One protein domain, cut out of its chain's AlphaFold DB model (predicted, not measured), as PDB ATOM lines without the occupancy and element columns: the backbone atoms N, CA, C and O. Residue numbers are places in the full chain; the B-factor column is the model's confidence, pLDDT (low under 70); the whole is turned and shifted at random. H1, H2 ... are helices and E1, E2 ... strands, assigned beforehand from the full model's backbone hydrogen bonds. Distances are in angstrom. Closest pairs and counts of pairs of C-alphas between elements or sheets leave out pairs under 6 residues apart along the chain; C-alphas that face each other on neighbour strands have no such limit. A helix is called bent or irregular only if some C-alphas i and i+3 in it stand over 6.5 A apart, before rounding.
ATOM      1  N   ASP A 319      24.044  27.087  25.953       77.50
ATOM      2  CA  ASP A 319      24.704  27.117  24.642       77.50
ATOM      3  C   ASP A 319      25.857  28.135  24.582       77.50
ATOM      4  O   ASP A 319      26.703  28.078  23.694       77.50
ATOM      5  N   GLN A 320      25.915  29.071  25.539       77.19
ATOM      6  CA  GLN A 320      26.963  30.094  25.608       77.19
ATOM      7  C   GLN A 320      28.197  29.648  26.394       77.19
ATOM      8  O   GLN A 320      29.252  30.250  26.235       77.19
ATOM      9  N   ILE A 321      28.085  28.600  27.213       80.81
ATOM     10  CA  ILE A 321      29.187  28.067  28.026       80.81
ATOM     11  C   ILE A 321      30.413  27.710  27.165       80.81
ATOM     12  O   ILE A 321      31.472  28.282  27.418       80.81
ATOM     13  N   PRO A 322      30.299  26.886  26.099       83.56
ATOM     14  CA  PRO A 322      31.468  26.539  25.287       83.56
ATOM     15  C   PRO A 322      32.093  27.755  24.582       83.56
ATOM     16  O   PRO A 322      33.301  27.798  24.373       83.56
ATOM     17  N   LEU A 323      31.285  28.769  24.247       85.12
ATOM     18  CA  LEU A 323      31.755  30.005  23.614       85.12
ATOM     19  C   LEU A 323      32.509  30.904  24.603       85.12
ATOM     20  O   LEU A 323      33.511  31.527  24.245       85.12
ATOM     21  N   ILE A 324      32.029  30.979  25.846       85.56
ATOM     22  CA  ILE A 324      32.694  31.698  26.935       85.56
ATOM     23  C   ILE A 324      34.036  31.032  27.241       85.56
ATOM     24  O   ILE A 324      35.044  31.733  27.271       85.56
ATOM     25  N   ASP A 325      34.067  29.704  27.376       87.19
ATOM     26  CA  ASP A 325      35.294  28.950  27.656       87.19
ATOM     27  C   ASP A 325      36.347  29.159  26.559       87.19
ATOM     28  O   ASP A 325      37.501  29.478  26.857       87.19
ATOM     29  N   GLN A 326      35.941  29.081  25.284       87.69
ATOM     30  CA  GLN A 326      36.820  29.376  24.150       87.69
ATOM     31  C   GLN A 326      37.372  30.808  24.220       87.69
ATOM     32  O   GLN A 326      38.569  31.029  24.039       87.69
ATOM     33  N   THR A 327      36.517  31.787  24.522       86.94
ATOM     34  CA  THR A 327      36.924  33.198  24.577       86.94
ATOM     35  C   THR A 327      37.853  33.483  25.761       86.94
ATOM     36  O   THR A 327      38.796  34.261  25.629       86.94
ATOM     37  N   ILE A 328      37.627  32.849  26.917       89.06
ATOM     38  CA  ILE A 328      38.515  32.944  28.082       89.06
ATOM     39  C   ILE A 328      39.889  32.367  27.741       89.06
ATOM     40  O   ILE A 328      40.898  32.993  28.065       89.06
ATOM     41  N   GLN A 329      39.939  31.221  27.057       91.31
ATOM     42  CA  GLN A 329      41.206  30.622  26.648       91.31
ATOM     43  C   GLN A 329      41.971  31.535  25.682       91.31
ATOM     44  O   GLN A 329      43.144  31.803  25.913       91.31
ATOM     45  N   GLU A 330      41.301  32.126  24.686       89.50
ATOM     46  CA  GLU A 330      41.936  33.107  23.798       89.50
ATOM     47  C   GLU A 330      42.488  34.331  24.544       89.50
ATOM     48  O   GLU A 330      43.531  34.869  24.168       89.50
ATOM     49  N   LEU A 331      41.781  34.818  25.568       89.50
ATOM     50  CA  LEU A 331      42.229  35.958  26.371       89.50
ATOM     51  C   LEU A 331      43.436  35.604  27.249       89.50
ATOM     52  O   LEU A 331      44.320  36.446  27.418       89.50
ATOM     53  N   LEU A 332      43.482  34.379  27.777       92.69
ATOM     54  CA  LEU A 332      44.631  33.849  28.513       92.69
ATOM     55  C   LEU A 332      45.847  33.681  27.593       92.69
ATOM     56  O   LEU A 332      46.935  34.128  27.946       92.69
ATOM     57  N   ASP A 333      45.656  33.118  26.397       93.19
ATOM     58  CA  ASP A 333      46.726  32.911  25.413       93.19
ATOM     59  C   ASP A 333      47.320  34.249  24.937       93.19
ATOM     60  O   ASP A 333      48.527  34.373  24.737       93.19
ATOM     61  N   LYS A 334      46.479  35.286  24.818       92.94
ATOM     62  CA  LYS A 334      46.884  36.667  24.494       92.94
ATOM     63  C   LYS A 334      47.465  37.436  25.688       92.94
ATOM     64  O   LYS A 334      47.785  38.611  25.528       92.94
ATOM     65  N   GLN A 335      47.561  36.820  26.870       90.94
ATOM     66  CA  GLN A 335      47.983  37.456  28.127       90.94
ATOM     67  C   GLN A 335      47.176  38.714  28.502       90.94
ATOM     68  O   GLN A 335      47.657  39.587  29.218       90.94
ATOM     69  N   ALA A 336      45.931  38.819  28.031       86.75
ATOM     70  CA  ALA A 336      45.059  39.955  28.324       86.75
ATOM     71  C   ALA A 336      44.383  39.836  29.702       86.75
ATOM     72  O   ALA A 336      43.941  40.836  30.262       86.75
ATOM     73  N   ILE A 337      44.295  38.614  30.236       92.06
ATOM     74  CA  ILE A 337      43.803  38.306  31.582       92.06
ATOM     75  C   ILE A 337      44.726  37.281  32.251       92.06
ATOM     76  O   ILE A 337      45.414  36.518  31.572       92.06
ATOM     77  N   GLY A 338      44.716  37.244  33.584       91.06
ATOM     78  CA  GLY A 338      45.438  36.261  34.391       91.06
ATOM     79  C   GLY A 338      44.490  35.450  35.270       91.06
ATOM     80  O   GLY A 338      43.403  35.911  35.621       91.06
ATOM     81  N   ARG A 339      44.900  34.234  35.640       89.44
ATOM     82  CA  ARG A 339      44.181  33.449  36.651       89.44
ATOM     83  C   ARG A 339      44.548  33.971  38.035       89.44
ATOM     84  O   ARG A 339      45.728  34.057  38.357       89.44
ATOM     85  N   VAL A 340      43.540  34.274  38.844       86.00
ATOM     86  CA  VAL A 340      43.740  34.605  40.258       86.00
ATOM     87  C   VAL A 340      43.924  33.296  41.039       86.00
ATOM     88  O   VAL A 340      43.096  32.391  40.879       86.00
ATOM     89  N   PRO A 341      44.985  33.148  41.854       85.50
ATOM     90  CA  PRO A 341      45.186  31.959  42.675       85.50
ATOM     91  C   PRO A 341      43.996  31.724  43.622       85.50
ATOM     92  O   PRO A 341      43.524  32.671  44.252       85.50
ATOM     93  N   PRO A 342      43.519  30.478  43.794       77.31
ATOM     94  CA  PRO A 342      42.351  30.185  44.635       77.31
ATOM     95  C   PRO A 342      42.548  30.576  46.110       77.31
ATOM     96  O   PRO A 342      41.575  30.837  46.821       77.31
ATOM     97  N   GLU A 343      43.802  30.651  46.559       79.06
ATOM     98  CA  GLU A 343      44.180  31.108  47.898       79.06
ATOM     99  C   GLU A 343      43.940  32.611  48.104       79.06
ATOM    100  O   GLU A 343      43.636  33.031  49.219       79.06
ATOM    101  N   GLU A 344      44.027  33.418  47.044       77.81
ATOM    102  CA  GLU A 344      43.834  34.872  47.098       77.81
ATOM    103  C   GLU A 344      42.354  35.261  47.020       77.81
ATOM    104  O   GLU A 344      41.937  36.189  47.712       77.81
ATOM    105  N   VAL A 345      41.547  34.498  46.271       74.38
ATOM    106  CA  VAL A 345      40.102  34.732  46.038       74.38
ATOM    107  C   VAL A 345      39.308  34.918  47.341       74.38
ATOM    108  O   VAL A 345      38.386  35.728  47.395       74.38
ATOM    109  N   HIS A 346      39.686  34.206  48.406       70.25
ATOM    110  CA  HIS A 346      38.997  34.254  49.703       70.25
ATOM    111  C   HIS A 346      39.717  35.114  50.754       70.25
ATOM    112  O   HIS A 346      39.150  35.393  51.810       70.25
ATOM    113  N   ARG A 347      40.973  35.509  50.501       75.06
ATOM    114  CA  ARG A 347      41.808  36.262  51.453       75.06
ATOM    115  C   ARG A 347      41.834  37.755  51.163       75.06
ATOM    116  O   ARG A 347      41.951  38.543  52.098       75.06
ATOM    117  N   VAL A 348      41.724  38.138  49.894       77.81
ATOM    118  CA  VAL A 348      41.767  39.534  49.458       77.81
ATOM    119  C   VAL A 348      40.388  39.920  48.926       77.81
ATOM    120  O   VAL A 348      39.902  39.278  47.994       77.81
ATOM    121  N   PRO A 349      39.730  40.949  49.495       79.19
ATOM    122  CA  PRO A 349      38.474  41.456  48.960       79.19
ATOM    123  C   PRO A 349      38.649  41.876  47.498       79.19
ATOM    124  O   PRO A 349      39.446  42.760  47.187       79.19
ATOM    125  N   GLY A 350      37.893  41.236  46.609       82.25
ATOM    126  CA  GLY A 350      37.952  41.450  45.168       82.25
ATOM    127  C   GLY A 350      36.627  41.959  44.613       82.25
ATOM    128  O   GLY A 350      35.568  41.782  45.220       82.25
ATOM    129  N   PHE A 351      36.691  42.597  43.447       84.00
ATOM    130  CA  PHE A 351      35.507  42.925  42.662       84.00
ATOM    131  C   PHE A 351      35.193  41.770  41.709       84.00
ATOM    132  O   PHE A 351      36.066  41.322  40.963       84.00
ATOM    133  N   TYR A 352      33.946  41.304  41.720       84.31
ATOM    134  CA  TYR A 352      33.479  40.218  40.863       84.31
ATOM    135  C   TYR A 352      32.443  40.753  39.883       84.31
ATOM    136  O   TYR A 352      31.531  41.477  40.265       84.31
ATOM    137  N   SER A 353      32.572  40.378  38.614       84.50
ATOM    138  CA  SER A 353      31.694  40.849  37.547       84.50
ATOM    139  C   SER A 353      31.362  39.726  36.576       84.50
ATOM    140  O   SER A 353      32.173  38.833  36.330       84.50
ATOM    141  N   SER A 354      30.153  39.778  36.019       84.75
ATOM    142  CA  SER A 354      29.696  38.821  35.016       84.75
ATOM    143  C   SER A 354      30.316  39.084  33.643       84.75
ATOM    144  O   SER A 354      30.423  40.228  33.201       84.75
ATOM    145  N   MET A 355      30.681  38.006  32.946       84.19
ATOM    146  CA  MET A 355      31.115  38.026  31.548       84.19
ATOM    147  C   MET A 355      30.119  37.252  30.684       84.19
ATOM    148  O   MET A 355      29.643  36.187  31.074       84.19
ATOM    149  N   PHE A 356      29.828  37.771  29.495       86.12
ATOM    150  CA  PHE A 356      29.034  37.080  28.481       86.12
ATOM    151  C   PHE A 356      29.557  37.391  27.076       86.12
ATOM    152  O   PHE A 356      30.448  38.224  26.893       86.12
ATOM    153  N   VAL A 357      29.021  36.688  26.080       85.12
ATOM    154  CA  VAL A 357      29.506  36.737  24.699       85.12
ATOM    155  C   VAL A 357      28.376  37.140  23.747       85.12
ATOM    156  O   VAL A 357      27.254  36.654  23.867       85.12
ATOM    157  N   ILE A 358      28.669  38.029  22.792       85.19
ATOM    158  CA  ILE A 358      27.723  38.521  21.776       85.19
ATOM    159  C   ILE A 358      28.233  38.162  20.370       85.19
ATOM    160  O   ILE A 358      29.409  38.407  20.082       85.19
ATOM    161  N   PRO A 359      27.390  37.634  19.460       81.81
ATOM    162  CA  PRO A 359      27.783  37.392  18.074       81.81
ATOM    163  C   PRO A 359      28.052  38.704  17.320       81.81
ATOM    164  O   PRO A 359      27.335  39.698  17.455       81.81
ATOM    165  N   LYS A 360      29.091  38.708  16.491       86.06
ATOM    166  CA  LYS A 360      29.428  39.783  15.557       86.06
ATOM    167  C   LYS A 360      28.763  39.541  14.203       86.06
ATOM    168  O   LYS A 360      28.472  38.413  13.820       86.06
ATOM    169  N   LYS A 361      28.603  40.618  13.428       81.88
ATOM    170  CA  LYS A 361      28.078  40.564  12.051       81.88
ATOM    171  C   LYS A 361      28.999  39.828  11.065       81.88
ATOM    172  O   LYS A 361      28.530  39.416  10.016       81.88
ATOM    173  N   ASP A 362      30.282  39.686  11.393       83.31
ATOM    174  CA  ASP A 362      31.312  39.018  10.582       83.31
ATOM    175  C   ASP A 362      31.458  37.514  10.897       83.31
ATOM    176  O   ASP A 362      32.329  36.856  10.337       83.31
ATOM    177  N   GLY A 363      30.615  36.961  11.779       76.88
ATOM    178  CA  GLY A 363      30.646  35.547  12.164       76.88
ATOM    179  C   GLY A 363      31.537  35.221  13.369       76.88
ATOM    180  O   GLY A 363      31.619  34.057  13.749       76.88
ATOM    181  N   GLY A 364      32.178  36.214  13.996       82.12
ATOM    182  CA  GLY A 364      32.920  36.036  15.250       82.12
ATOM    183  C   GLY A 364      32.101  36.338  16.509       82.12
ATOM    184  O   GLY A 364      30.919  36.666  16.451       82.12
ATOM    185  N   PHE A 365      32.758  36.318  17.667       82.62
ATOM    186  CA  PHE A 365      32.151  36.633  18.962       82.62
ATOM    187  C   PHE A 365      32.875  37.799  19.666       82.62
ATOM    188  O   PHE A 365      34.050  38.065  19.403       82.62
ATOM    189  N   ARG A 366      32.162  38.555  20.515       85.81
ATOM    190  CA  ARG A 366      32.703  39.612  21.396       85.81
ATOM    191  C   ARG A 366      32.436  39.264  22.852       85.81
ATOM    192  O   ARG A 366      31.278  39.110  23.225       85.81
ATOM    193  N   GLN A 367      33.487  39.234  23.659       88.31
ATOM    194  CA  GLN A 367      33.401  39.249  25.115       88.31
ATOM    195  C   GLN A 367      32.893  40.601  25.625       88.31
ATOM    196  O   GLN A 367      33.293  41.655  25.124       88.31
ATOM    197  N   VAL A 368      32.043  40.570  26.648       87.25
ATOM    198  CA  VAL A 368      31.541  41.752  27.355       87.25
ATOM    199  C   VAL A 368      31.609  41.497  28.858       87.25
ATOM    200  O   VAL A 368      31.099  40.482  29.329       87.25
ATOM    201  N   PHE A 369      32.216  42.429  29.598       86.94
ATOM    202  CA  PHE A 369      32.283  42.428  31.063       86.94
ATOM    203  C   PHE A 369      31.268  43.423  31.638       86.94
ATOM    204  O   PHE A 369      31.197  44.573  31.200       86.94
ATOM    205  N   ASN A 370      30.483  43.003  32.627       82.69
ATOM    206  CA  ASN A 370      29.472  43.839  33.267       82.69
ATOM    207  C   ASN A 370      30.073  44.688  34.397       82.69
ATOM    208  O   ASN A 370      29.973  44.359  35.578       82.69
TER     209      ASN A 370
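Overview. This is residues 319 to 370 of the 375 residues of an uncharacterized protein of Mucor circinelloides f. circinelloides (strain 1006PhL) (UniProt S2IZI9). A helix, H1, crosses a two-stranded hairpin, E1 and E2, and a loop sticks out from this small body: residues 339 to 351, with short H2 in it. The 52 printed residues include two named helices, then two strands, in an antiparallel sheet of order E1 - E2; the class is mixed. The whole is loose, with a radius of gyration of the C-alphas of 13.1 A, and elongated, spanning 42 by 21 by 18 A.

Arrangement. H1, residues 319 to 333, has its closest C-alphas to E1, residues 355 to 359, at Ile 324 and Val 357, 6.4 A apart. H2, residues 342 to 345, is apart from H1. E2, residues 365 to 369, forms a hairpin with E1, at 151 degrees between directions; N 358 and O 366 are 2.9 A apart, within hydrogen-bond range. The closest C-alphas of H1 and E2, Thr 327 and Gln 367, are 7.0 A apart. In H1, 10 of 11 O i to N i+4 pairs are within range; H2 is too short for any.

Along the chain. H1 begins at C-alpha 319 (24.704, 27.117, 24.642) and is 22.8 A long; it is irregular, but only just, with C-alphas 319 and 322 6.8 A apart. H2 is 5.3 A, E1 13.9 A and E2 13.4 A, ending at C-alpha 369 (32.283, 42.428, 31.063).

Size, cuts and confidence. The C-alphas farthest apart, Arg 347 and Asp 362, are 42.3 A apart. The printed part has no cut, no link is long, and no printed residue is under 70 in pLDDT.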